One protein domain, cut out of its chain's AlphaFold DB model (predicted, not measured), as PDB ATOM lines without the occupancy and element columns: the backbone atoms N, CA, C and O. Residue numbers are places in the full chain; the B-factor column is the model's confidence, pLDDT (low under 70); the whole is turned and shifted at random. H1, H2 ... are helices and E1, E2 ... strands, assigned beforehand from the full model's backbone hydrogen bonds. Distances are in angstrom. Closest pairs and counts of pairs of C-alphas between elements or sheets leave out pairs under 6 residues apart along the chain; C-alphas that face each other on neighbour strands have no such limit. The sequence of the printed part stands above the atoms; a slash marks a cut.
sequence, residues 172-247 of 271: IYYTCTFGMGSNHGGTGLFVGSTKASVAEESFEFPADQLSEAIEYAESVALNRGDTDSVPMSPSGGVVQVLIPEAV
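What this domain is: This is residues 172 to 247 of the 271 residues of an uncharacterized protein of Hydrogenovibrio marinus (UniProt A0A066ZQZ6). A small three-stranded antiparallel sheet has one helix, H1, laid lengthwise over one face, and a long tail with no named element runs back past them. The hairpin of E1 and E2 makes the body of the sheet, with short E3 beside the beginning of E1; the E1 to E2 link lies at one end of the long axis and the last residues of the tail at the other. The printed part has 76 residues with three named strands and one named helix, along the chain E1, E2, E3, H1, the sheet's order being E2, E1, E3. The class is mixed, helices and strands, with under half of the residues in named elements. The whole is compact, with a radius of gyration of the C-alphas of 12.5 A, yet elongated in outline, spanning 40 by 24 by 17 A.

How they stand to each other: E1, residues 172 to 177, is the inner strand. E2, residues 187 to 193, is its antiparallel neighbour at 148 degrees, and the two form a hairpin; N 174 and O 190 are within hydrogen-bond range at 2.9 A, as are N 188 and O 176 at 2.8 A. E3, residues 204 to 206, is the other edge strand, antiparallel to E1 at 159 degrees, with N 205 and O 173 within hydrogen-bond range at 2.8 A. E2 and E3 are apart. H1, residues 210 to 224, is on the sheet at a height over the sheet of 8.0 A; H1 and the sheet E2, E1, E3 form two layers, a helix on one face of a sheet. H1 lies over E1 and runs along the strands, at 5 degrees to E1 on the local plane. The closest C-alphas of E1 and H1 are those of Thr 175 and Ala 217, 5.8 A apart; those of E2 and H1 are Thr 187 and Ala 221, 5.4 A apart. In H1 every O i to N i+4 pair is within hydrogen-bond range.

Where its parts are: E1 begins at C-alpha 172, (-49.257, -7.910, 8.937), and measures 16.6 A from first to last C-alpha. E2 measures 18.9 A and E3 6.9 A. H1 measures 21.2 A and ends at C-alpha 224, (-43.692, 2.105, 29.152). Residues 225 to 247 hold no named element; C-alpha 247 is at (-47.079, -7.453, -0.329).

The domain as a whole: The two C-alphas farthest apart are those of His 184 and Glu 245, at 40.1 A. The printed part has no cut. The link from E3 to H1 is tight; those from E1 to E2 and from E2 to E3 are short. The mean pLDDT of the printed part is 88.3, and residues 195 to 202 are under 70.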
ATOM      1  N   ILE A 172     -49.944  -9.110   8.446       93.31
ATOM      2  CA  ILE A 172     -49.257  -7.910   8.937       93.31
ATOM      3  C   ILE A 172     -48.691  -8.189  10.323       93.31
ATOM      4  O   ILE A 172     -49.239  -9.020  11.051       93.31
ATOM      5  N   TYR A 173     -47.644  -7.467  10.709       93.25
ATOM      6  CA  TYR A 173     -47.270  -7.365  12.114       93.25
ATOM      7  C   TYR A 173     -47.985  -6.178  12.743       93.25
ATOM      8  O   TYR A 173     -48.171  -5.150  12.096       93.25
ATOM      9  N   TYR A 174     -48.384  -6.293  14.002       90.81
ATOM     10  CA  TYR A 174     -48.936  -5.162  14.735       90.81
ATOM     11  C   TYR A 174     -48.503  -5.181  16.193       90.81
ATOM     12  O   TYR A 174     -48.332  -6.242  16.799       90.81
ATOM     13  N   THR A 175     -48.336  -3.984  16.751       90.00
ATOM     14  CA  THR A 175     -48.024  -3.794  18.169       90.00
ATOM     15  C   THR A 175     -49.299  -3.478  18.940       90.00
ATOM     16  O   THR A 175     -50.127  -2.687  18.486       90.00
ATOM     17  N   CYS A 176     -49.456  -4.084  20.112       88.88
ATOM     18  CA  CYS A 176     -50.545  -3.803  21.039       88.88
ATOM     19  C   CYS A 176     -49.986  -3.657  22.457       88.88
ATOM     20  O   CYS A 176     -49.074  -4.385  22.848       88.88
ATOM     21  N   THR A 177     -50.527  -2.714  23.224       90.25
ATOM     22  CA  THR A 177     -50.183  -2.528  24.634       90.25
ATOM     23  C   THR A 177     -51.340  -2.996  25.504       90.25
ATOM     24  O   THR A 177     -52.509  -2.866  25.140       90.25
ATOM     25  N   PHE A 178     -51.018  -3.546  26.670       88.94
ATOM     26  CA  PHE A 178     -52.003  -4.011  27.633       88.94
ATOM     27  C   PHE A 178     -51.730  -3.374  28.995       88.94
ATOM     28  O   PHE A 178     -50.586  -3.237  29.430       88.94
ATOM     29  N   GLY A 179     -52.800  -2.988  29.689       88.88
ATOM     30  CA  GLY A 179     -52.711  -2.403  31.024       88.88
ATOM     31  C   GLY A 179     -51.915  -1.092  31.083       88.88
ATOM     32  O   GLY A 179     -51.839  -0.333  30.116       88.88
ATOM     33  N   MET A 180     -51.347  -0.806  32.255       89.12
ATOM     34  CA  MET A 180     -50.817   0.522  32.599       89.12
ATOM     35  C   MET A 180     -49.328   0.715  32.267       89.12
ATOM     36  O   MET A 180     -48.844   1.837  32.354       89.12
ATOM     37  N   GLY A 181     -48.619  -0.344  31.868       90.31
ATOM     38  CA  GLY A 181     -47.164  -0.322  31.681       90.31
ATOM     39  C   GLY A 181     -46.413  -0.760  32.941       90.31
ATOM     40  O   GLY A 181     -47.026  -1.248  33.894       90.31
ATOM     41  N   SER A 182     -45.089  -0.596  32.956       92.62
ATOM     42  CA  SER A 182     -44.192  -1.037  34.036       92.62
ATOM     43  C   SER A 182     -44.378  -2.518  34.391       92.62
ATOM     44  O   SER A 182     -44.464  -2.882  35.564       92.62
ATOM     45  N   ASN A 183     -44.515  -3.362  33.362       92.38
ATOM     46  CA  ASN A 183     -44.818  -4.797  33.432       92.38
ATOM     47  C   ASN A 183     -46.237  -5.138  33.933       92.38
ATOM     48  O   ASN A 183     -46.588  -6.311  34.070       92.38
ATOM     49  N   HIS A 184     -47.113  -4.148  34.139       88.94
ATOM     50  CA  HIS A 184     -48.511  -4.369  34.511       88.94
ATOM     51  C   HIS A 184     -49.420  -4.468  33.272       88.94
ATOM     52  O   HIS A 184     -50.226  -3.575  32.987       88.94
ATOM     53  N   GLY A 185     -49.278  -5.579  32.543       87.56
ATOM     54  CA  GLY A 185     -50.016  -5.928  31.319       87.56
ATOM     55  C   GLY A 185     -49.099  -6.136  30.108       87.56
ATOM     56  O   GLY A 185     -49.311  -7.078  29.349       87.56
ATOM     57  N   GLY A 186     -48.041  -5.329  29.996       91.50
ATOM     58  CA  GLY A 186     -46.973  -5.491  29.011       91.50
ATOM     59  C   GLY A 186     -47.286  -4.936  27.618       91.50
ATOM     60  O   GLY A 186     -48.344  -4.355  27.356       91.50
ATOM     61  N   THR A 187     -46.339  -5.148  26.709       93.12
ATOM     62  CA  THR A 187     -46.453  -4.798  25.288       93.12
ATOM     63  C   THR A 187     -46.212  -6.052  24.451       93.12
ATOM     64  O   THR A 187     -45.319  -6.837  24.750       93.12
ATOM     65  N   GLY A 188     -47.017  -6.263  23.409       91.75
ATOM     66  CA  GLY A 188     -46.914  -7.433  22.542       91.75
ATOM     67  C   GLY A 188     -46.804  -7.074  21.065       91.75
ATOM     68  O   GLY A 188     -47.475  -6.160  20.582       91.75
ATOM     69  N   LEU A 189     -45.999  -7.857  20.351       93.81
ATOM     70  CA  LEU A 189     -45.927  -7.897  18.894       93.81
ATOM     71  C   LEU A 189     -46.678  -9.138  18.400       93.81
ATOM     72  O   LEU A 189     -46.454 -10.239  18.903       93.81
ATOM     73  N   PHE A 190     -47.555  -8.983  17.417       92.88
ATOM     74  CA  PHE A 190     -48.421 -10.057  16.924       92.88
ATOM     75  C   PHE A 190     -48.421 -10.126  15.402       92.88
ATOM     76  O   PHE A 190     -48.187  -9.120  14.731       92.88
ATOM     77  N   VAL A 191     -48.758 -11.298  14.861       92.19
ATOM     78  CA  VAL A 191     -49.154 -11.450  13.456       92.19
ATOM     79  C   VAL A 191     -50.671 -11.425  13.345       92.19
ATOM     80  O   VAL A 191     -51.375 -12.217  13.970       92.19
ATOM     81  N   GLY A 192     -51.174 -10.522  12.516       88.75
ATOM     82  CA  GLY A 192     -52.583 -10.418  12.168       88.75
ATOM     83  C   GLY A 192     -52.782 -10.456  10.664       88.75
ATOM     84  O   GLY A 192     -51.895 -10.813   9.894       88.75
ATOM     85  N   SER A 193     -53.964 -10.034  10.237       85.62
ATOM     86  CA  SER A 193     -54.238  -9.727   8.838       85.62
ATOM     87  C   SER A 193     -54.836  -8.334   8.746       85.62
ATOM     88  O   SER A 193     -55.515  -7.918   9.690       85.62
ATOM     89  N   THR A 194     -54.634  -7.635   7.625       70.00
ATOM     90  CA  THR A 194     -55.234  -6.304   7.392       70.00
ATOM     91  C   THR A 194     -56.715  -6.297   7.806       70.00
ATOM     92  O   THR A 194     -57.402  -7.284   7.572       70.00
ATOM     93  N   LYS A 195     -57.230  -5.235   8.453       59.69
ATOM     94  CA  LYS A 195     -58.571  -5.128   9.102       59.69
ATOM     95  C   LYS A 195     -59.080  -6.374   9.867       59.69
ATOM     96  O   LYS A 195     -60.276  -6.673   9.790       59.69
ATOM     97  N   ALA A 196     -58.230  -7.099  10.593       50.53
ATOM     98  CA  ALA A 196     -58.697  -7.618  11.880       50.53
ATOM     99  C   ALA A 196     -59.095  -6.410  12.755       50.53
ATOM    100  O   ALA A 196     -58.750  -5.280  12.417       50.53
ATOM    101  N   SER A 197     -59.843  -6.605  13.836       43.31
ATOM    102  CA  SER A 197     -60.125  -5.558  14.827       43.31
ATOM    103  C   SER A 197     -58.842  -5.178  15.582       43.31
ATOM    104  O   SER A 197     -58.756  -5.334  16.796       43.31
ATOM    105  N   VAL A 198     -57.802  -4.776  14.855       51.03
ATOM    106  CA  VAL A 198     -56.620  -4.162  15.423       51.03
ATOM    107  C   VAL A 198     -57.115  -2.817  15.941       51.03
ATOM    108  O   VAL A 198     -57.825  -2.105  15.225       51.03
ATOM    109  N   ALA A 199     -56.913  -2.566  17.236       52.09
ATOM    110  CA  ALA A 199     -57.389  -1.350  17.884       52.09
ATOM    111  C   ALA A 199     -56.999  -0.134  17.029       52.09
ATOM    112  O   ALA A 199     -55.934  -0.150  16.425       52.09
ATOM    113  N   GLU A 200     -57.818   0.920  16.961       50.44
ATOM    114  CA  GLU A 200     -57.533   2.092  16.105       50.44
ATOM    115  C   GLU A 200     -56.154   2.739  16.379       50.44
ATOM    116  O   GLU A 200     -55.643   3.488  15.551       50.44
ATOM    117  N   GLU A 201     -55.532   2.395  17.510       52.91
ATOM    118  CA  GLU A 201     -54.216   2.840  17.971       52.91
ATOM    119  C   GLU A 201     -53.064   1.855  17.678       52.91
ATOM    120  O   GLU A 201     -51.915   2.128  18.023       52.91
ATOM    121  N   SER A 202     -53.321   0.693  17.072       64.06
ATOM    122  CA  SER A 202     -52.268  -0.283  16.785       64.06
ATOM    123  C   SER A 202     -51.416   0.152  15.600       64.06
ATOM    124  O   SER A 202     -51.932   0.431  14.515       64.06
ATOM    125  N   PHE A 203     -50.101   0.140  15.784       77.06
ATOM    126  CA  PHE A 203     -49.168   0.410  14.701       77.06
ATOM    127  C   PHE A 203     -48.924  -0.867  13.887       77.06
ATOM    128  O   PHE A 203     -48.463  -1.875  14.430       77.06
ATOM    129  N   GLU A 204     -49.264  -0.825  12.596       87.88
ATOM    130  CA  GLU A 204     -49.228  -1.966  11.676       87.88
ATOM    131  C   GLU A 204     -48.016  -1.902  10.729       87.88
ATOM    132  O   GLU A 204     -47.699  -0.858  10.152       87.88
ATOM    133  N   PHE A 205     -47.384  -3.050  10.499       91.31
ATOM    134  CA  PHE A 205     -46.238  -3.233   9.619       91.31
ATOM    135  C   PHE A 205     -46.576  -4.276   8.537       91.31
ATOM    136  O   PHE A 205     -47.090  -5.349   8.861       91.31
ATOM    137  N   PRO A 206     -46.292  -3.987   7.255       93.25
ATOM    138  CA  PRO A 206     -46.232  -4.977   6.184       93.25
ATOM    139  C   PRO A 206     -45.465  -6.255   6.556       93.25
ATOM    140  O   PRO A 206     -44.550  -6.242   7.382       93.25
ATOM    141  N   ALA A 207     -45.831  -7.362   5.908       94.12
ATOM    142  CA  ALA A 207     -45.262  -8.688   6.157       94.12
ATOM    143  C   ALA A 207     -43.740  -8.786   5.943       94.12
ATOM    144  O   ALA A 207     -43.097  -9.667   6.513       94.12
ATOM    145  N   ASP A 208     -43.166  -7.911   5.120       95.00
ATOM    146  CA  ASP A 208     -41.738  -7.834   4.806       95.00
ATOM    147  C   ASP A 208     -40.951  -6.893   5.738       95.00
ATOM    148  O   ASP A 208     -39.733  -6.790   5.610       95.00
ATOM    149  N   GLN A 209     -41.604  -6.257   6.718       94.81
ATOM    150  CA  GLN A 209     -40.998  -5.267   7.622       94.81
ATOM    151  C   GLN A 209     -40.896  -5.756   9.078       94.81
ATOM    152  O   GLN A 209     -41.143  -5.004  10.020       94.81
ATOM    153  N   LEU A 210     -40.510  -7.022   9.282       95.12
ATOM    154  CA  LEU A 210     -40.376  -7.618  10.622       95.12
ATOM    155  C   LEU A 210     -39.394  -6.853  11.523       95.12
ATOM    156  O   LEU A 210     -39.712  -6.596  12.679       95.12
ATOM    157  N   SER A 211     -38.212  -6.496  11.013       95.44
ATOM    158  CA  SER A 211     -37.182  -5.828  11.823       95.44
ATOM    159  C   SER A 211     -37.665  -4.480  12.354       95.44
ATOM    160  O   SER A 211     -37.516  -4.199  13.537       95.44
ATOM    161  N   GLU A 212     -38.322  -3.691  11.500       94.00
ATOM    162  CA  GLU A 212     -38.925  -2.413  11.891       94.00
ATOM    163  C   GLU A 212     -40.050  -2.611  12.917       94.00
ATOM    164  O   GLU A 212     -40.212  -1.802  13.828       94.00
ATOM    165  N   ALA A 213     -40.828  -3.693  12.782       93.81
ATOM    166  CA  ALA A 213     -41.904  -4.017  13.711       93.81
ATOM    167  C   ALA A 213     -41.369  -4.372  15.106       93.81
ATOM    168  O   ALA A 213     -41.941  -3.936  16.102       93.81
ATOM    169  N   ILE A 214     -40.269  -5.132  15.174       96.06
ATOM    170  CA  ILE A 214     -39.580  -5.466  16.429       96.06
ATOM    171  C   ILE A 214     -39.018  -4.200  17.072       96.06
ATOM    172  O   ILE A 214     -39.329  -3.931  18.227       96.06
ATOM    173  N   GLU A 215     -38.257  -3.400  16.322       95.44
ATOM    174  CA  GLU A 215     -37.634  -2.176  16.836       95.44
ATOM    175  C   GLU A 215     -38.679  -1.208  17.406       95.44
ATOM    176  O   GLU A 215     -38.545  -0.711  18.527       95.44
ATOM    177  N   TYR A 216     -39.771  -0.990  16.671       93.81
ATOM    178  CA  TYR A 216     -40.861  -0.151  17.148       93.81
ATOM    179  C   TYR A 216     -41.507  -0.721  18.413       93.81
ATOM    180  O   TYR A 216     -41.692   0.008  19.390       93.81
ATOM    181  N   ALA A 217     -41.837  -2.012  18.428       94.00
ATOM    182  CA  ALA A 217     -42.516  -2.624  19.560       94.00
ATOM    183  C   ALA A 217     -41.638  -2.639  20.827       94.00
ATOM    184  O   ALA A 217     -42.128  -2.340  21.919       94.00
ATOM    185  N   GLU A 218     -40.332  -2.880  20.686       96.31
ATOM    186  CA  GLU A 218     -39.355  -2.755  21.774       96.31
ATOM    187  C   GLU A 218     -39.255  -1.313  22.280       96.31
ATOM    188  O   GLU A 218     -39.264  -1.093  23.492       96.31
ATOM    189  N   SER A 219     -39.251  -0.319  21.384       95.12
ATOM    190  CA  SER A 219     -39.254   1.093  21.788       95.12
ATOM    191  C   SER A 219     -40.498   1.453  22.614       95.12
ATOM    192  O   SER A 219     -40.395   2.128  23.639       95.12
ATOM    193  N   VAL A 220     -41.675   0.946  22.225       93.38
ATOM    194  CA  VAL A 220     -42.932   1.139  22.962       93.38
ATOM    195  C   VAL A 220     -42.857   0.482  24.339       93.38
ATOM    196  O   VAL A 220     -43.229   1.113  25.330       93.38
ATOM    197  N   ALA A 221     -42.345  -0.748  24.420       95.06
ATOM    198  CA  ALA A 221     -42.189  -1.452  25.687       95.06
ATOM    199  C   ALA A 221     -41.250  -0.711  26.645       95.06
ATOM    200  O   ALA A 221     -41.618  -0.446  27.788       95.06
ATOM    201  N   LEU A 222     -40.070  -0.304  26.170       96.06
ATOM    202  CA  LEU A 222     -39.087   0.416  26.981       96.06
ATOM    203  C   LEU A 222     -39.635   1.759  27.481       96.06
ATOM    204  O   LEU A 222     -39.505   2.062  28.666       96.06
ATOM    205  N   ASN A 223     -40.332   2.517  26.629       94.25
ATOM    206  CA  ASN A 223     -40.961   3.788  27.011       94.25
ATOM    207  C   ASN A 223     -42.055   3.624  28.076       94.25
ATOM    208  O   ASN A 223     -42.318   4.546  28.847       94.25
ATOM    209  N   ARG A 224     -42.692   2.453  28.135       94.25
ATOM    210  CA  ARG A 224     -43.692   2.105  29.152       94.25
ATOM    211  C   ARG A 224     -43.085   1.485  30.411       94.25
ATOM    212  O   ARG A 224     -43.819   1.257  31.369       94.25
ATOM    213  N   GLY A 225     -41.786   1.188  30.423       95.62
ATOM    214  CA  GLY A 225     -41.144   0.405  31.482       95.62
ATOM    215  C   GLY A 225     -41.491  -1.088  31.446       95.62
ATOM    216  O   GLY A 225     -41.294  -1.775  32.443       95.62
ATOM    217  N   ASP A 226     -42.015  -1.596  30.326       95.56
ATOM    218  CA  ASP A 226     -42.347  -3.011  30.117       95.56
ATOM    219  C   ASP A 226     -41.084  -3.834  29.777       95.56
ATOM    220  O   ASP A 226     -40.974  -4.438  28.707       95.56
ATOM    221  N   THR A 227     -40.095  -3.840  30.675       95.50
ATOM    222  CA  THR A 227     -38.798  -4.512  30.467       95.50
ATOM    223  C   THR A 227     -38.920  -6.018  30.257       95.50
ATOM    224  O   THR A 227     -38.081  -6.600  29.577       95.50
ATOM    225  N   ASP A 228     -39.971  -6.643  30.795       94.06
ATOM    226  CA  ASP A 228     -40.198  -8.089  30.688       94.06
ATOM    227  C   ASP A 228     -40.696  -8.499  29.292       94.06
ATOM    228  O   ASP A 228     -40.749  -9.683  28.966       94.06
ATOM    229  N   SER A 229     -41.070  -7.522  28.457       91.75
ATOM    230  CA  SER A 229     -41.514  -7.759  27.079       91.75
ATOM    231  C   SER A 229     -40.354  -7.792  26.073       91.75
ATOM    232  O   SER A 229     -40.586  -8.094  24.908       91.75
ATOM    233  N   VAL A 230     -39.120  -7.478  26.491       92.50
ATOM    234  CA  VAL A 230     -37.928  -7.379  25.627       92.50
ATOM    235  C   VAL A 230     -36.956  -8.537  25.939       92.50
ATOM    236  O   VAL A 230     -36.730  -8.820  27.116       92.50
ATOM    237  N   PRO A 231     -36.336  -9.204  24.942       94.56
ATOM    238  CA  PRO A 231     -36.445  -8.967  23.498       94.56
ATOM    239  C   PRO A 231     -37.786  -9.428  22.921       94.56
ATOM    240  O   PRO A 231     -38.349 -10.436  23.354       94.56
ATOM    241  N   MET A 232     -38.279  -8.708  21.912       93.56
ATOM    242  CA  MET A 232     -39.562  -9.035  21.295       93.56
ATOM    243  C   MET A 232     -39.460 -10.101  20.215       93.56
ATOM    244  O   MET A 232     -38.511 -10.189  19.439       93.56
ATOM    245  N   SER A 233     -40.528 -10.888  20.120       93.00
ATOM    246  CA  SER A 233     -40.788 -11.765  18.986       93.00
ATOM    247  C   SER A 233     -42.285 -11.772  18.677       93.00
ATOM    248  O   SER A 233     -43.100 -11.650  19.596       93.00
ATOM    249  N   PRO A 234     -42.676 -11.879  17.396       92.88
ATOM    250  CA  PRO A 234     -44.079 -11.858  17.023       92.88
ATOM    251  C   PRO A 234     -44.799 -13.114  17.524       92.88
ATOM    252  O   PRO A 234     -44.499 -14.244  17.126       92.88
ATOM    253  N   SER A 235     -45.811 -12.910  18.361       89.75
ATOM    254  CA  SER A 235     -46.768 -13.947  18.717       89.75
ATOM    255  C   SER A 235     -47.566 -14.350  17.473       89.75
ATOM    256  O   SER A 235     -48.112 -13.504  16.761       89.75
ATOM    257  N   GLY A 236     -47.592 -15.650  17.180       83.38
ATOM    258  CA  GLY A 236     -48.109 -16.198  15.920       83.38
ATOM    259  C   GLY A 236     -47.024 -16.605  14.918       83.38
ATOM    260  O   GLY A 236     -47.340 -17.280  13.942       83.38
ATOM    261  N   GLY A 237     -45.753 -16.286  15.189       90.56
ATOM    262  CA  GLY A 237     -44.604 -16.708  14.386       90.56
ATOM    263  C   GLY A 237     -44.128 -15.653  13.388       90.56
ATOM    264  O   GLY A 237     -44.614 -14.529  13.354       90.56
ATOM    265  N   VAL A 238     -43.137 -16.018  12.577       94.88
ATOM    266  CA  VAL A 238     -42.563 -15.137  11.551       94.88
ATOM    267  C   VAL A 238     -43.224 -15.418  10.208       94.88
ATOM    268  O   VAL A 238     -43.271 -16.566   9.760       94.88
ATOM    269  N   VAL A 239     -43.705 -14.362   9.554       96.38
ATOM    270  CA  VAL A 239     -44.218 -14.436   8.187       96.38
ATOM    271  C   VAL A 239     -43.042 -14.586   7.229       96.38
ATOM    272  O   VAL A 239     -42.163 -13.731   7.168       96.38
ATOM    273  N   GLN A 240     -43.035 -15.664   6.449       97.31
ATOM    274  CA  GLN A 240     -42.095 -15.833   5.344       97.31
ATOM    275  C   GLN A 240     -42.726 -15.280   4.070       97.31
ATOM    276  O   GLN A 240     -43.733 -15.817   3.602       97.31
ATOM    277  N   VAL A 241     -42.131 -14.231   3.503       97.44
ATOM    278  CA  VAL A 241     -42.547 -13.648   2.221       97.44
ATOM    279  C   VAL A 241     -41.792 -14.347   1.091       97.44
ATOM    280  O   VAL A 241     -40.573 -14.242   0.991       97.44
ATOM    281  N   LEU A 242     -42.518 -15.083   0.252       98.06
ATOM    282  CA  LEU A 242     -41.973 -15.828  -0.892       98.06
ATOM    283  C   LEU A 242     -42.186 -15.099  -2.224       98.06
ATOM    284  O   LEU A 242     -41.444 -15.334  -3.174       98.06
ATOM    285  N   ILE A 243     -43.194 -14.223  -2.296       97.75
ATOM    286  CA  ILE A 243     -43.498 -13.389  -3.466       97.75
ATOM    287  C   ILE A 243     -43.622 -11.938  -2.985       97.75
ATOM    288  O   ILE A 243     -44.679 -11.567  -2.469       97.75
ATOM    289  N   PRO A 244     -42.569 -11.112  -3.120       95.88
ATOM    290  CA  PRO A 244     -42.579  -9.725  -2.648       95.88
ATOM    291  C   PRO A 244     -43.694  -8.873  -3.266       95.88
ATOM    292  O   PRO A 244     -44.281  -8.026  -2.598       95.88
ATOM    293  N   GLU A 245     -44.065  -9.125  -4.523       95.25
ATOM    294  CA  GLU A 245     -45.121  -8.376  -5.220       95.25
ATOM    295  C   GLU A 245     -46.522  -8.641  -4.643       95.25
ATOM    296  O   GLU A 245     -47.458  -7.883  -4.915       95.25
ATOM    297  N   ALA A 246     -46.675  -9.708  -3.850       95.44
ATOM    298  CA  ALA A 246     -47.903 -10.008  -3.123       95.44
ATOM    299  C   ALA A 246     -48.054  -9.166  -1.842       95.44
ATOM    300  O   ALA A 246     -49.135  -9.167  -1.254       95.44
ATOM    301  N   VAL A 247     -47.013  -8.435  -1.421       95.06
ATOM    302  CA  VAL A 247     -47.079  -7.453  -0.329       95.06
ATOM    303  C   VAL A 247     -47.699  -6.165  -0.867       95.06
ATOM    304  O   VAL A 247     -47.049  -5.360  -1.547       95.06
TER     305      VAL A 247